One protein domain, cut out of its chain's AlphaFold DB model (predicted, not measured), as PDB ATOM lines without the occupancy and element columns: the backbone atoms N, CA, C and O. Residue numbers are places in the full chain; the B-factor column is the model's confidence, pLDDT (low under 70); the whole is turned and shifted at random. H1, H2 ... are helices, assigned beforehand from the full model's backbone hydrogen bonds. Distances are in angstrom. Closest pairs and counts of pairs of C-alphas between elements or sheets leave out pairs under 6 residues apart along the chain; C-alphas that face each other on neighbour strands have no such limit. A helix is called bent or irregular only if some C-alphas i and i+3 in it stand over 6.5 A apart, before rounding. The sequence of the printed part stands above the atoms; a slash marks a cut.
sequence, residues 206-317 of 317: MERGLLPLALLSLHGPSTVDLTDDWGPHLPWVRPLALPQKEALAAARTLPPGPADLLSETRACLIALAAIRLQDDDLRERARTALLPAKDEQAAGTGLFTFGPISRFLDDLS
ATOM      1  N   MET A 206     148.790 140.082 194.025       77.31
ATOM      2  CA  MET A 206     147.933 138.918 194.268       77.31
ATOM      3  C   MET A 206     146.612 138.972 193.483       77.31
ATOM      4  O   MET A 206     146.078 137.932 193.105       77.31
ATOM      5  N   GLU A 207     146.085 140.163 193.196       76.81
ATOM      6  CA  GLU A 207     144.804 140.321 192.490       76.81
ATOM      7  C   GLU A 207     144.825 139.759 191.061       76.81
ATOM      8  O   GLU A 207     143.846 139.151 190.625       76.81
ATOM      9  N   ARG A 208     145.933 139.927 190.324       82.00
ATOM     10  CA  ARG A 208     146.000 139.541 188.904       82.00
ATOM     11  C   ARG A 208     146.698 138.207 188.690       82.00
ATOM     12  O   ARG A 208     147.870 138.048 189.021       82.00
ATOM     13  N   GLY A 209     146.006 137.267 188.048       89.31
ATOM     14  CA  GLY A 209     146.569 135.985 187.622       89.31
ATOM     15  C   GLY A 209     146.547 134.855 188.652       89.31
ATOM     16  O   GLY A 209     146.632 133.699 188.240       89.31
ATOM     17  N   LEU A 210     146.374 135.124 189.955       92.06
ATOM     18  CA  LEU A 210     146.393 134.056 190.966       92.06
ATOM     19  C   LEU A 210     145.206 133.099 190.864       92.06
ATOM     20  O   LEU A 210     145.414 131.889 190.891       92.06
ATOM     21  N   LEU A 211     143.976 133.606 190.725       95.06
ATOM     22  CA  LEU A 211     142.802 132.734 190.626       95.06
ATOM     23  C   LEU A 211     142.872 131.811 189.395       95.06
ATOM     24  O   LEU A 211     142.716 130.602 189.577       95.06
ATOM     25  N   PRO A 212     143.167 132.302 188.173       96.31
ATOM     26  CA  PRO A 212     143.358 131.418 187.026       96.31
ATOM     27  C   PRO A 212     144.485 130.394 187.224       96.31
ATOM     28  O   PRO A 212     144.317 129.236 186.850       96.31
ATOM     29  N   LEU A 213     145.604 130.764 187.864       97.00
ATOM     30  CA  LEU A 213     146.674 129.810 188.189       97.00
ATOM     31  C   LEU A 213     146.232 128.741 189.196       97.00
ATOM     32  O   LEU A 213     146.553 127.567 189.013       97.00
ATOM     33  N   ALA A 214     145.475 129.113 190.226       97.44
ATOM     34  CA  ALA A 214     144.952 128.167 191.206       97.44
ATOM     35  C   ALA A 214     143.962 127.185 190.564       97.44
ATOM     36  O   ALA A 214     144.066 125.975 190.769       97.44
ATOM     37  N   LEU A 215     143.063 127.677 189.707       97.94
ATOM     38  CA  LEU A 215     142.132 126.834 188.952       97.94
ATOM     39  C   LEU A 215     142.854 125.948 187.927       97.94
ATOM     40  O   LEU A 215     142.496 124.782 187.775       97.94
ATOM     41  N   LEU A 216     143.911 126.448 187.280       98.00
ATOM     42  CA  LEU A 216     144.780 125.643 186.418       98.00
ATOM     43  C   LEU A 216     145.451 124.508 187.196       98.00
ATOM     44  O   LEU A 216     145.482 123.376 186.719       98.00
ATOM     45  N   SER A 217     145.984 124.804 188.385       97.00
ATOM     46  CA  SER A 217     146.642 123.810 189.240       97.00
ATOM     47  C   SER A 217     145.689 122.686 189.659       97.00
ATOM     48  O   SER A 217     146.102 121.543 189.837       97.00
ATOM     49  N   LEU A 218     144.397 123.011 189.743       96.81
ATOM     50  CA  LEU A 218     143.338 122.123 190.186       96.81
ATOM     51  C   LEU A 218     142.748 121.266 189.056       96.81
ATOM     52  O   LEU A 218     142.503 120.075 189.249       96.81
ATOM     53  N   HIS A 219     142.506 121.870 187.890       96.25
ATOM     54  CA  HIS A 219     141.774 121.248 186.776       96.25
ATOM     55  C   HIS A 219     142.670 120.816 185.609       96.25
ATOM     56  O   HIS A 219     142.250 120.041 184.748       96.25
ATOM     57  N   GLY A 220     143.918 121.285 185.589       94.94
ATOM     58  CA  GLY A 220     144.897 120.981 184.557       94.94
ATOM     59  C   GLY A 220     144.773 121.841 183.288       94.94
ATOM     60  O   GLY A 220     143.904 122.703 183.164       94.94
ATOM     61  N   PRO A 221     145.657 121.616 182.299       94.56
ATOM     62  CA  PRO A 221     145.808 122.499 181.138       94.56
ATOM     63  C   PRO A 221     144.618 122.486 180.166       94.56
ATOM     64  O   PRO A 221     144.499 123.392 179.345       94.56
ATOM     65  N   SER A 222     143.732 121.486 180.229       92.94
ATOM     66  CA  SER A 222     142.561 121.395 179.344       92.94
ATOM     67  C   SER A 222     141.488 122.447 179.620       92.94
ATOM     68  O   SER A 222     140.616 122.642 178.780       92.94
ATOM     69  N   THR A 223     141.532 123.110 180.779       92.19
ATOM     70  CA  THR A 223     140.572 124.156 181.160       92.19
ATOM     71  C   THR A 223     141.117 125.569 180.960       92.19
ATOM     72  O   THR A 223     140.495 126.519 181.421       92.19
ATOM     73  N   VAL A 224     142.280 125.732 180.316       96.19
ATOM     74  CA  VAL A 224     142.862 127.056 180.049       96.19
ATOM     75  C   VAL A 224     141.978 127.831 179.074       96.19
ATOM     76  O   VAL A 224     141.883 127.467 177.901       96.19
ATOM     77  N   ASP A 225     141.425 128.950 179.534       95.88
ATOM     78  CA  ASP A 225     140.858 129.994 178.686       95.88
ATOM     79  C   ASP A 225     141.822 131.188 178.647       95.88
ATOM     80  O   ASP A 225     142.072 131.843 179.654       95.88
ATOM     81  N   LEU A 226     142.396 131.490 177.478       96.06
ATOM     82  CA  LEU A 226     143.336 132.611 177.330       96.06
ATOM     83  C   LEU A 226     142.676 133.994 177.477       96.06
ATOM     84  O   LEU A 226     143.395 134.994 177.454       96.06
ATOM     85  N   THR A 227     141.347 134.062 177.600       95.50
ATOM     86  CA  THR A 227     140.606 135.300 177.875       95.50
ATOM     87  C   THR A 227     140.494 135.633 179.365       95.50
ATOM     88  O   THR A 227     140.152 136.770 179.689       95.50
ATOM     89  N   ASP A 228     140.841 134.700 180.262       94.94
ATOM     90  CA  ASP A 228     140.949 134.964 181.700       94.94
ATOM     91  C   ASP A 228     142.057 135.990 182.014       94.94
ATOM     92  O   ASP A 228     143.030 136.150 181.268       94.94
ATOM     93  N   ASP A 229     141.956 136.665 183.165       92.50
ATOM     94  CA  ASP A 229     143.003 137.576 183.645       92.50
ATOM     95  C   ASP A 229     144.194 136.805 184.231       92.50
ATOM     96  O   ASP A 229     144.365 136.685 185.444       92.50
ATOM     97  N   TRP A 230     145.047 136.287 183.350       93.81
ATOM     98  CA  TRP A 230     146.317 135.646 183.705       93.81
ATOM     99  C   TRP A 230     147.378 136.628 184.225       93.81
ATOM    100  O   TRP A 230     148.464 136.197 184.624       93.81
ATOM    101  N   GLY A 231     147.106 137.939 184.189       92.19
ATOM    102  CA  GLY A 231     148.038 138.979 184.604       92.19
ATOM    103  C   GLY A 231     149.448 138.797 184.009       92.19
ATOM    104  O   GLY A 231     149.594 138.520 182.812       92.19
ATOM    105  N   PRO A 232     150.516 138.918 184.821       90.44
ATOM    106  CA  PRO A 232     151.895 138.760 184.350       90.44
ATOM    107  C   PRO A 232     152.258 137.312 183.968       90.44
ATOM    108  O   PRO A 232     153.335 137.078 183.419       90.44
ATOM    109  N   HIS A 233     151.387 136.331 184.224       93.19
ATOM    110  CA  HIS A 233     151.658 134.910 183.987       93.19
ATOM    111  C   HIS A 233     151.228 134.427 182.603       93.19
ATOM    112  O   HIS A 233     151.636 133.340 182.188       93.19
ATOM    113  N   LEU A 234     150.481 135.249 181.853       95.50
ATOM    114  CA  LEU A 234     149.995 134.917 180.512       95.50
ATOM    115  C   LEU A 234     151.081 134.326 179.591       95.50
ATOM    116  O   LEU A 234     150.788 133.325 178.932       95.50
ATOM    117  N   PRO A 235     152.328 134.852 179.532       96.62
ATOM    118  CA  PRO A 235     153.361 134.275 178.674       96.62
ATOM    119  C   PRO A 235     153.596 132.782 178.930       96.62
ATOM    120  O   PRO A 235     153.647 132.021 177.968       96.62
ATOM    121  N   TRP A 236     153.659 132.352 180.197       97.12
ATOM    122  CA  TRP A 236     153.898 130.953 180.585       97.12
ATOM    123  C   TRP A 236     152.688 130.042 180.367       97.12
ATOM    124  O   TRP A 236     152.857 128.834 180.226       97.12
ATOM    125  N   VAL A 237     151.481 130.605 180.298       97.88
ATOM    126  CA  VAL A 237     150.235 129.846 180.112       97.88
ATOM    127  C   VAL A 237     149.888 129.663 178.635       97.88
ATOM    128  O   VAL A 237     149.395 128.606 178.239       97.88
ATOM    129  N   ARG A 238     150.207 130.646 177.780       97.69
ATOM    130  CA  ARG A 238     149.931 130.604 176.329       97.69
ATOM    131  C   ARG A 238     150.338 129.289 175.643       97.69
ATOM    132  O   ARG A 238     149.521 128.764 174.882       97.69
ATOM    133  N   PRO A 239     151.528 128.704 175.891       98.00
ATOM    134  CA  PRO A 239     151.921 127.434 175.275       98.00
ATOM    135  C   PRO A 239     151.002 126.241 175.566       98.00
ATOM    136  O   PRO A 239     151.015 125.267 174.811       98.00
ATOM    137  N   LEU A 240     150.207 126.296 176.638       97.81
ATOM    138  CA  LEU A 240     149.317 125.208 177.042       97.81
ATOM    139  C   LEU A 240     148.043 125.147 176.186       97.81
ATOM    140  O   LEU A 240     147.523 124.057 175.953       97.81
ATOM    141  N   ALA A 241     147.584 126.288 175.662       97.12
ATOM    142  CA  ALA A 241     146.318 126.399 174.930       97.12
ATOM    143  C   ALA A 241     146.466 126.703 173.428       97.12
ATOM    144  O   ALA A 241     145.561 126.404 172.651       97.12
ATOM    145  N   LEU A 242     147.595 127.272 172.987       97.81
ATOM    146  CA  LEU A 242     147.795 127.631 171.577       97.81
ATOM    147  C   LEU A 242     147.928 126.401 170.648       97.81
ATOM    148  O   LEU A 242     148.405 125.341 171.079       97.81
ATOM    149  N   PRO A 243     147.600 126.532 169.346       97.38
ATOM    150  CA  PRO A 243     147.904 125.511 168.342       97.38
ATOM    151  C   PRO A 243     149.397 125.161 168.317       97.38
ATOM    152  O   PRO A 243     150.240 126.022 168.557       97.38
ATOM    153  N   GLN A 244     149.746 123.915 167.985       96.12
ATOM    154  CA  GLN A 244     151.095 123.362 168.197       96.12
ATOM    155  C   GLN A 244     152.248 124.249 167.697       96.12
ATOM    156  O   GLN A 244     153.197 124.494 168.438       96.12
ATOM    157  N   LYS A 245     152.159 124.773 166.469       97.06
ATOM    158  CA  LYS A 245     153.206 125.631 165.887       97.06
ATOM    159  C   LYS A 245     153.383 126.943 166.660       97.06
ATOM    160  O   LYS A 245     154.509 127.372 166.893       97.06
ATOM    161  N   GLU A 246     152.279 127.575 167.046       98.06
ATOM    162  CA  GLU A 246     152.280 128.834 167.800       98.06
ATOM    163  C   GLU A 246     152.707 128.616 169.251       98.06
ATOM    164  O   GLU A 246     153.475 129.407 169.791       98.06
ATOM    165  N   ALA A 247     152.269 127.512 169.859       97.94
ATOM    166  CA  ALA A 247     152.661 127.112 171.201       97.94
ATOM    167  C   ALA A 247     154.169 126.858 171.307       97.94
ATOM    168  O   ALA A 247     154.796 127.352 172.240       97.94
ATOM    169  N   LEU A 248     154.764 126.157 170.334       97.75
ATOM    170  CA  LEU A 248     156.207 125.912 170.291       97.75
ATOM    171  C   LEU A 248     157.003 127.214 170.149       97.75
ATOM    172  O   LEU A 248     157.982 127.424 170.865       97.75
ATOM    173  N   ALA A 249     156.564 128.104 169.254       97.44
ATOM    174  CA  ALA A 249     157.185 129.414 169.085       97.44
ATOM    175  C   ALA A 249     157.103 130.243 170.378       97.44
ATOM    176  O   ALA A 249     158.119 130.765 170.829       97.44
ATOM    177  N   ALA A 250     155.926 130.300 171.009       97.69
ATOM    178  CA  ALA A 250     155.732 131.011 172.269       97.69
ATOM    179  C   ALA A 250     156.610 130.432 173.392       97.69
ATOM    180  O   ALA A 250     157.315 131.184 174.067       97.69
ATOM    181  N   ALA A 251     156.629 129.106 173.553       97.25
ATOM    182  CA  ALA A 251     157.369 128.429 174.613       97.25
ATOM    183  C   ALA A 251     158.885 128.648 174.516       97.25
ATOM    184  O   ALA A 251     159.534 128.959 175.514       97.25
ATOM    185  N   ARG A 252     159.455 128.557 173.307       94.69
ATOM    186  CA  ARG A 252     160.896 128.766 173.084       94.69
ATOM    187  C   ARG A 252     161.342 130.209 173.326       94.69
ATOM    188  O   ARG A 252     162.513 130.444 173.600       94.69
ATOM    189  N   THR A 253     160.417 131.168 173.264       95.19
ATOM    190  CA  THR A 253     160.686 132.588 173.559       95.19
ATOM    191  C   THR A 253     160.446 132.983 175.016       95.19
ATOM    192  O   THR A 253     160.615 134.153 175.359       95.19
ATOM    193  N   LEU A 254     160.051 132.044 175.886       95.56
ATOM    194  CA  LEU A 254     159.796 132.351 177.292       95.56
ATOM    195  C   LEU A 254     161.062 132.883 177.975       95.56
ATOM    196  O   LEU A 254     162.081 132.181 177.967       95.56
ATOM    197  N   PRO A 255     161.003 134.045 178.651       91.44
ATOM    198  CA  PRO A 255     162.125 134.513 179.451       91.44
ATOM    199  C   PRO A 255     162.356 133.558 180.634       91.44
ATOM    200  O   PRO A 255     161.438 132.816 181.002       91.44
ATOM    201  N   PRO A 256     163.546 133.560 181.262       84.19
ATOM    202  CA  PRO A 256     163.808 132.800 182.491       84.19
ATOM    203  C   PRO A 256     162.762 133.048 183.592       84.19
ATOM    204  O   PRO A 256     162.395 132.119 184.303       84.19
ATOM    205  N   GLY A 257     162.206 134.264 183.639       85.25
ATOM    206  CA  GLY A 257     161.278 134.723 184.669       85.25
ATOM    207  C   GLY A 257     162.014 135.357 185.854       85.25
ATOM    208  O   GLY A 257     163.222 135.162 185.988       85.25
ATOM    209  N   PRO A 258     161.317 136.152 186.679       89.06
ATOM    210  CA  PRO A 258     161.887 136.715 187.903       89.06
ATOM    211  C   PRO A 258     162.224 135.622 188.934       89.06
ATOM    212  O   PRO A 258     161.720 134.499 188.853       89.06
ATOM    213  N   ALA A 259     163.056 135.972 189.914       89.75
ATOM    214  CA  ALA A 259     163.410 135.143 191.065       89.75
ATOM    215  C   ALA A 259     162.434 135.424 192.219       89.75
ATOM    216  O   ALA A 259     162.780 136.065 193.212       89.75
ATOM    217  N   ASP A 260     161.184 135.008 192.034       92.75
ATOM    218  CA  ASP A 260     160.049 135.376 192.886       92.75
ATOM    219  C   ASP A 260     159.323 134.129 193.450       92.75
ATOM    220  O   ASP A 260     159.660 132.991 193.099       92.75
ATOM    221  N   LEU A 261     158.301 134.340 194.288       92.81
ATOM    222  CA  LEU A 261     157.472 133.293 194.918       92.81
ATOM    223  C   LEU A 261     156.808 132.294 193.952       92.81
ATOM    224  O   LEU A 261     156.360 131.227 194.365       92.81
ATOM    225  N   LEU A 262     156.701 132.640 192.672       94.38
ATOM    226  CA  LEU A 262     156.043 131.859 191.627       94.38
ATOM    227  C   LEU A 262     157.050 131.123 190.731       94.38
ATOM    228  O   LEU A 262     156.667 130.593 189.684       94.38
ATOM    229  N   SER A 263     158.325 131.053 191.125       94.38
ATOM    230  CA  SER A 263     159.375 130.372 190.358       94.38
ATOM    231  C   SER A 263     159.082 128.883 190.155       94.38
ATOM    232  O   SER A 263     159.131 128.407 189.019       94.38
ATOM    233  N   GLU A 264     158.682 128.154 191.203       96.50
ATOM    234  CA  GLU A 264     158.267 126.747 191.103       96.50
ATOM    235  C   GLU A 264     157.028 126.592 190.212       96.50
ATOM    236  O   GLU A 264     156.966 125.686 189.381       96.50
ATOM    237  N   THR A 265     156.066 127.515 190.325       96.75
ATOM    238  CA  THR A 265     154.856 127.518 189.489       96.75
ATOM    239  C   THR A 265     155.217 127.670 188.015       96.75
ATOM    240  O   THR A 265     154.806 126.857 187.190       96.75
ATOM    241  N   ARG A 266     156.046 128.662 187.664       96.69
ATOM    242  CA  ARG A 266     156.508 128.857 186.282       96.69
ATOM    243  C   ARG A 266     157.288 127.653 185.766       96.69
ATOM    244  O   ARG A 266     157.100 127.278 184.612       96.69
ATOM    245  N   ALA A 267     158.117 127.028 186.598       97.38
ATOM    246  CA  ALA A 267     158.833 125.812 186.225       97.38
ATOM    247  C   ALA A 267     157.869 124.641 185.937       97.38
ATOM    248  O   ALA A 267     158.047 123.946 184.936       97.38
ATOM    249  N   CYS A 268     156.791 124.493 186.717       98.19
ATOM    250  CA  CYS A 268     155.721 123.526 186.440       98.19
ATOM    251  C   CYS A 268     154.977 123.838 185.132       98.19
ATOM    252  O   CYS A 268     154.707 122.931 184.350       98.19
ATOM    253  N   LEU A 269     154.696 125.112 184.831       98.12
ATOM    254  CA  LEU A 269     154.080 125.508 183.554       98.12
ATOM    255  C   LEU A 269     154.974 125.167 182.351       98.12
ATOM    256  O   LEU A 269     154.479 124.684 181.333       98.12
ATOM    257  N   ILE A 270     156.293 125.368 182.473       98.06
ATOM    258  CA  ILE A 270     157.259 124.963 181.439       98.06
ATOM    259  C   ILE A 270     157.270 123.435 181.299       98.06
ATOM    260  O   ILE A 270     157.263 122.948 180.172       98.06
ATOM    261  N   ALA A 271     157.217 122.681 182.403       98.25
ATOM    262  CA  ALA A 271     157.129 121.220 182.366       98.25
ATOM    263  C   ALA A 271     155.864 120.736 181.636       98.25
ATOM    264  O   ALA A 271     155.952 119.912 180.726       98.25
ATOM    265  N   LEU A 272     154.697 121.306 181.959       98.25
ATOM    266  CA  LEU A 272     153.433 121.006 181.272       98.25
ATOM    267  C   LEU A 272     153.517 121.305 179.768       98.25
ATOM    268  O   LEU A 272     153.048 120.514 178.948       98.25
ATOM    269  N   ALA A 273     154.141 122.426 179.393       98.19
ATOM    270  CA  ALA A 273     154.359 122.776 177.994       98.19
ATOM    271  C   ALA A 273     155.322 121.800 177.299       98.19
ATOM    272  O   ALA A 273     155.035 121.375 176.182       98.19
ATOM    273  N   ALA A 274     156.420 121.411 177.955       98.06
ATOM    274  CA  ALA A 274     157.400 120.458 177.433       98.06
ATOM    275  C   ALA A 274     156.763 119.092 177.142       98.06
ATOM    276  O   ALA A 274     156.938 118.552 176.050       98.06
ATOM    277  N   ILE A 275     155.957 118.580 178.079       97.31
ATOM    278  CA  ILE A 275     155.233 117.308 177.941       97.31
ATOM    279  C   ILE A 275     154.237 117.382 176.779       97.31
ATOM    280  O   ILE A 275     154.231 116.515 175.905       97.31
ATOM    281  N   ARG A 276     153.421 118.443 176.730       97.06
ATOM    282  CA  ARG A 276     152.420 118.643 175.671       97.06
ATOM    283  C   ARG A 276     153.049 118.765 174.282       97.06
ATOM    284  O   ARG A 276     152.491 118.261 173.312       97.06
ATOM    285  N   LEU A 277     154.157 119.496 174.176       97.56
ATOM    286  CA  LEU A 277     154.800 119.825 172.901       97.56
ATOM    287  C   LEU A 277     155.837 118.793 172.456       97.56
ATOM    288  O   LEU A 277     156.251 118.855 171.301       97.56
ATOM    289  N   GLN A 278     156.218 117.864 173.340       96.94
ATOM    290  CA  GLN A 278     157.281 116.880 173.121       96.94
ATOM    291  C   GLN A 278     158.593 117.546 172.668       96.94
ATOM    292  O   GLN A 278     159.220 117.115 171.704       96.94
ATOM    293  N   ASP A 279     158.976 118.635 173.342       97.56
ATOM    294  CA  ASP A 279     160.165 119.431 173.017       97.56
ATOM    295  C   ASP A 279     161.275 119.206 174.055       97.56
ATOM    296  O   ASP A 279     161.083 119.448 175.249       97.56
ATOM    297  N   ASP A 280     162.433 118.732 173.591       97.06
ATOM    298  CA  ASP A 280     163.537 118.317 174.462       97.06
ATOM    299  C   ASP A 280     164.265 119.498 175.125       97.06
ATOM    300  O   ASP A 280     164.690 119.385 176.276       97.06
ATOM    301  N   ASP A 281     164.349 120.654 174.459       96.56
ATOM    302  CA  ASP A 281     164.972 121.854 175.032       96.56
ATOM    303  C   ASP A 281     164.137 122.387 176.208       96.56
ATOM    304  O   ASP A 281     164.667 122.738 177.269       96.56
ATOM    305  N   LEU A 282     162.807 122.420 176.053       97.44
ATOM    306  CA  LEU A 282     161.887 122.775 177.135       97.44
ATOM    307  C   LEU A 282     161.919 121.751 178.269       97.44
ATOM    308  O   LEU A 282     161.844 122.144 179.436       97.44
ATOM    309  N   ARG A 283     162.043 120.460 177.941       98.06
ATOM    310  CA  ARG A 283     162.144 119.377 178.926       98.06
ATOM    311  C   ARG A 283     163.378 119.552 179.806       98.06
ATOM    312  O   ARG A 283     163.247 119.566 181.030       98.06
ATOM    313  N   GLU A 284     164.548 119.757 179.203       97.88
ATOM    314  CA  GLU A 284     165.796 119.976 179.940       97.88
ATOM    315  C   GLU A 284     165.730 121.254 180.785       97.88
ATOM    316  O   GLU A 284     166.098 121.258 181.962       97.88
ATOM    317  N   ARG A 285     165.172 122.332 180.223       96.75
ATOM    318  CA  ARG A 285     164.968 123.591 180.946       96.75
ATOM    319  C   ARG A 285     164.068 123.416 182.173       96.75
ATOM    320  O   ARG A 285     164.412 123.907 183.248       96.75
ATOM    321  N   ALA A 286     162.929 122.737 182.026       97.69
ATOM    322  CA  ALA A 286     162.016 122.460 183.134       97.69
ATOM    323  C   ALA A 286     162.678 121.573 184.192       97.69
ATOM    324  O   ALA A 286     162.631 121.889 185.379       97.69
ATOM    325  N   ARG A 287     163.355 120.503 183.764       98.19
ATOM    326  CA  ARG A 287     164.053 119.574 184.656       98.19
ATOM    327  C   ARG A 287     165.142 120.283 185.458       98.19
ATOM    328  O   ARG A 287     165.171 120.141 186.676       98.19
ATOM    329  N   THR A 288     165.985 121.088 184.811       97.62
ATOM    330  CA  THR A 288     167.021 121.893 185.482       97.62
ATOM    331  C   THR A 288     166.413 122.836 186.524       97.62
ATOM    332  O   THR A 288     166.933 122.943 187.634       97.62
ATOM    333  N   ALA A 289     165.292 123.490 186.200       97.06
ATOM    334  CA  ALA A 289     164.613 124.400 187.119       97.06
ATOM    335  C   ALA A 289     163.913 123.681 188.285       97.06
ATOM    336  O   ALA A 289     163.808 124.257 189.361       97.06
ATOM    337  N   LEU A 290     163.429 122.451 188.100       98.12
ATOM    338  CA  LEU A 290     162.664 121.706 189.108       98.12
ATOM    339  C   LEU A 290     163.524 120.798 189.992       98.12
ATOM    340  O   LEU A 290     163.167 120.555 191.141       98.12
ATOM    341  N   LEU A 291     164.662 120.314 189.493       98.31
ATOM    342  CA  LEU A 291     165.506 119.348 190.202       98.31
ATOM    343  C   LEU A 291     165.922 119.786 191.622       98.31
ATOM    344  O   LEU A 291     165.925 118.927 192.507       98.31
ATOM    345  N   PRO A 292     166.241 121.069 191.896       98.25
ATOM    346  CA  PRO A 292     166.541 121.513 193.257       98.25
ATOM    347  C   PRO A 292     165.384 121.314 194.247       98.25
ATOM    348  O   PRO A 292     165.637 121.110 195.429       98.25
ATOM    349  N   ALA A 293     164.140 121.335 193.763       98.25
ATOM    350  CA  ALA A 293     162.916 121.188 194.547       98.25
ATOM    351  C   ALA A 293     162.322 119.773 194.490       98.25
ATOM    352  O   ALA A 293     161.147 119.597 194.792       98.25
ATOM    353  N   LYS A 294     163.095 118.753 194.090       98.19
ATOM    354  CA  LYS A 294     162.596 117.379 193.869       98.19
ATOM    355  C   LYS A 294     161.817 116.770 195.047       98.19
ATOM    356  O   LYS A 294     160.959 115.926 194.814       98.19
ATOM    357  N   ASP A 295     162.128 117.195 196.272       97.88
ATOM    358  CA  ASP A 295     161.534 116.698 197.519       97.88
ATOM    359  C   ASP A 295     160.432 117.644 198.059       97.88
ATOM    360  O   ASP A 295     159.934 117.450 199.164       97.88
ATOM    361  N   GLU A 296     160.052 118.676 197.296       98.31
ATOM    362  CA  GLU A 296     159.036 119.674 197.651       98.31
ATOM    363  C   GLU A 296     157.733 119.491 196.838       98.31
ATOM    364  O   GLU A 296     157.650 118.755 195.847       98.31
ATOM    365  N   GLN A 297     156.689 120.198 197.259       98.19
ATOM    366  CA  GLN A 297     155.472 120.477 196.504       98.19
ATOM    367  C   GLN A 297     155.631 121.800 195.746       98.19
ATOM    368  O   GLN A 297     156.215 122.755 196.261       98.19
ATOM    369  N   ALA A 298     155.013 121.918 194.570       98.06
ATOM    370  CA  ALA A 298     154.822 123.191 193.872       98.06
ATOM    371  C   ALA A 298     153.771 124.071 194.576       98.06
ATOM    372  O   ALA A 298     152.743 124.413 193.993       98.06
ATOM    373  N   ALA A 299     154.032 124.405 195.840       97.69
ATOM    374  CA  ALA A 299     153.148 125.101 196.770       97.69
ATOM    375  C   ALA A 299     153.867 126.254 197.501       97.69
ATOM    376  O   ALA A 299     153.446 126.683 198.572       97.69
ATOM    377  N   GLY A 300     154.969 126.756 196.926       94.44
ATOM    378  CA  GLY A 300     155.862 127.752 197.535       94.44
ATOM    379  C   GLY A 300     155.207 129.079 197.923       94.44
ATOM    380  O   GLY A 300     155.706 129.749 198.823       94.44
ATOM    381  N   THR A 301     154.081 129.430 197.298       95.44
ATOM    382  CA  THR A 301     153.289 130.622 197.633       95.44
ATOM    383  C   THR A 301     152.433 130.448 198.885       95.44
ATOM    384  O   THR A 301     151.973 131.444 199.437       95.44
ATOM    385  N   GLY A 302     152.162 129.204 199.298       96.88
ATOM    386  CA  GLY A 302     151.153 128.867 200.304       96.88
ATOM    387  C   GLY A 302     149.702 129.050 199.843       96.88
ATOM    388  O   GLY A 302     148.800 128.801 200.635       96.88
ATOM    389  N   LEU A 303     149.455 129.461 198.589       96.31
ATOM    390  CA  LEU A 303     148.113 129.836 198.116       96.31
ATOM    391  C   LEU A 303     147.459 128.809 197.192       96.31
ATOM    392  O   LEU A 303     146.246 128.705 197.173       96.31
ATOM    393  N   PHE A 304     148.232 128.054 196.416       97.50
ATOM    394  CA  PHE A 304     147.748 126.923 195.619       97.50
ATOM    395  C   PHE A 304     148.869 125.895 195.433       97.50
ATOM    396  O   PHE A 304     150.011 126.150 195.814       97.50
ATOM    397  N   THR A 305     148.566 124.735 194.841       97.94
ATOM    398  CA  THR A 305     149.558 123.675 194.616       97.94
ATOM    399  C   THR A 305     149.396 122.994 193.259       97.94
ATOM    400  O   THR A 305     148.300 122.572 192.910       97.94
ATOM    401  N   PHE A 306     150.497 122.833 192.513       97.75
ATOM    402  CA  PHE A 306     150.556 121.944 191.337       97.75
ATOM    403  C   PHE A 306     150.904 120.488 191.710       97.75
ATOM    404  O   PHE A 306     151.036 119.633 190.834       97.75
ATOM    405  N   GLY A 307     151.034 120.195 193.007       97.38
ATOM    406  CA  GLY A 307     151.386 118.880 193.532       97.38
ATOM    407  C   GLY A 307     152.899 118.635 193.631       97.38
ATOM    408  O   GLY A 307     153.688 119.584 193.575       97.38
ATOM    409  N   PRO A 308     153.318 117.366 193.807       98.06
ATOM    410  CA  PRO A 308     154.713 117.020 194.068       98.06
ATOM    411  C   PRO A 308     155.616 117.329 192.874       98.06
ATOM    412  O   PRO A 308     155.308 116.931 191.748       98.06
ATOM    413  N   ILE A 309     156.772 117.955 193.114       98.56
ATOM    414  CA  ILE A 309     157.756 118.220 192.052       98.56
ATOM    415  C   ILE A 309     158.299 116.921 191.450       98.56
ATOM    416  O   ILE A 309     158.540 116.855 190.244       98.56
ATOM    417  N   SER A 310     158.431 115.867 192.260       98.38
ATOM    418  CA  SER A 310     158.865 114.544 191.803       98.38
ATOM    419  C   SER A 310     158.026 114.018 190.635       98.38
ATOM    420  O   SER A 310     158.588 113.488 189.685       98.38
ATOM    421  N   ARG A 311     156.706 114.261 190.633       97.62
ATOM    422  CA  ARG A 311     155.813 113.855 189.537       97.62
ATOM    423  C   ARG A 311     156.207 114.508 188.212       97.62
ATOM    424  O   ARG A 311     156.272 113.835 187.192       97.62
ATOM    425  N   PHE A 312     156.490 115.811 188.227       98.19
ATOM    426  CA  PHE A 312     156.944 116.513 187.027       98.19
ATOM    427  C   PHE A 312     158.306 115.999 186.563       98.19
ATOM    428  O   PHE A 312     158.527 115.857 185.367       98.19
ATOM    429  N   LEU A 313     159.225 115.708 187.489       98.50
ATOM    430  CA  LEU A 313     160.537 115.156 187.145       98.50
ATOM    431  C   LEU A 313     160.430 113.759 186.520       98.50
ATOM    432  O   LEU A 313     161.158 113.483 185.566       98.50
ATOM    433  N   ASP A 314     159.519 112.919 187.010       98.12
ATOM    434  CA  ASP A 314     159.240 111.595 186.449       98.12
ATOM    435  C   ASP A 314     158.655 111.706 185.030       98.12
ATOM    436  O   ASP A 314     159.147 111.050 184.115       98.12
ATOM    437  N   ASP A 315     157.683 112.601 184.815       97.00
ATOM    438  CA  ASP A 315     157.058 112.832 183.500       97.00
ATOM    439  C   ASP A 315     158.026 113.460 182.469       97.00
ATOM    440  O   ASP A 315     157.836 113.327 181.257       97.00
ATOM    441  N   LEU A 316     159.065 114.163 182.939       96.88
ATOM    442  CA  LEU A 316     160.118 114.759 182.109       96.88
ATOM    443  C   LEU A 316     161.286 113.804 181.822       96.88
ATOM    444  O   LEU A 316     162.154 114.157 181.015       96.88
ATOM    445  N   SER A 317     161.343 112.647 182.484       88.00
ATOM    446  CA  SER A 317     162.438 111.676 182.338       88.00
ATOM    447  C   SER A 317     162.412 110.912 181.011       88.00
ATOM    448  O   SER A 317     161.410 110.988 180.259       88.00
TER     449      SER A 317
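This is residues 206 to 317 of the 317 residues of an uncharacterized protein of Lentzea guizhouensis (UniProt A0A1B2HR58). A rounded, all-helix body is built round H4, the longest helix, which runs through the middle, with H5 and H6 packed on one side of it and H2 and H3 on the other. H1 lies near H2 and H4 without touching either, and a long link, residues 294 to 308, joins H5 to H6. The printed part has 112 residues with six named helices, in the order H1 to H6 along the chain, and no named strand. The whole is compact, with a radius of gyration of the C-alphas of 12.7 A, and spans 34 by 33 by 25 A.

H1, residues 210 to 219, is near H2, residues 231 to 241, with 12 pairs of C-alphas within 10 A. H2 touches H3, residues 244 to 252, at a steep tilt of 42 degrees, opposite ways, a helical hairpin; their closest C-alphas are those of Pro 239 and Ala 247, 4.2 A apart. H4, residues 263 to 277, is the hub and touches four helices. It runs the same way as H2 at a shallow tilt of 21 degrees, with the C-alphas of Leu 240 and Ala 273 closest, 5.7 A apart. H3 and H4 form a hairpin at a shallow tilt of 34 degrees, only just short of steep, closest at the C-alphas of Leu 248 and Leu 277, 6.8 A. H5, residues 280 to 293, touches H4 with 21 pairs of C-alphas within 8 A, closest at Ala 274 and Leu 282, 5.1 A; this hairpin has a shallow tilt of 31 degrees, opposite ways. H6, residues 309 to 315, touches H4 at a shallow tilt of 12 degrees, the same way, closest at the C-alphas of Ala 271 and Phe 312, 6.6 A. H5 touches H6 with residues 287 to 293 alone, closest at the C-alphas of Arg 287 and Leu 313, 6.2 A, and the two form a hairpin. H1 and H5 are apart, and so are H2 and H6. In H1, H3, H4 and H6 every O i to N i+4 pair is within hydrogen-bond range; H5 has 8 of 10, and H2 has 2 of 7 beside 4 of 8 O i to N i+3 pairs.

H1 begins at C-alpha 210, (146.393, 134.056, 190.966), and measures 14.2 A. H2 measures 16.0 A and is irregular, with C-alphas 232 and 235 7.4 A apart; H3 measures 12.2 A. H4 measures 20.9 A from C-alpha 263, (159.375, 130.372, 190.358). H5 measures 20.3 A and is irregular, with C-alphas 289 and 292 7.1 A apart. H6 measures 10.1 A and ends at C-alpha 315, (157.058, 112.832, 183.500).

The two C-alphas farthest apart are those of Glu 207 and Ser 317, 35.1 A. The printed part has no cut and ends at the chain's last residue, 317. The links H1 to H2 and H5 to H6 are long, with 11 and 15 residues. The mean pLDDT of the printed part is 95.7, and no printed residue is under 70.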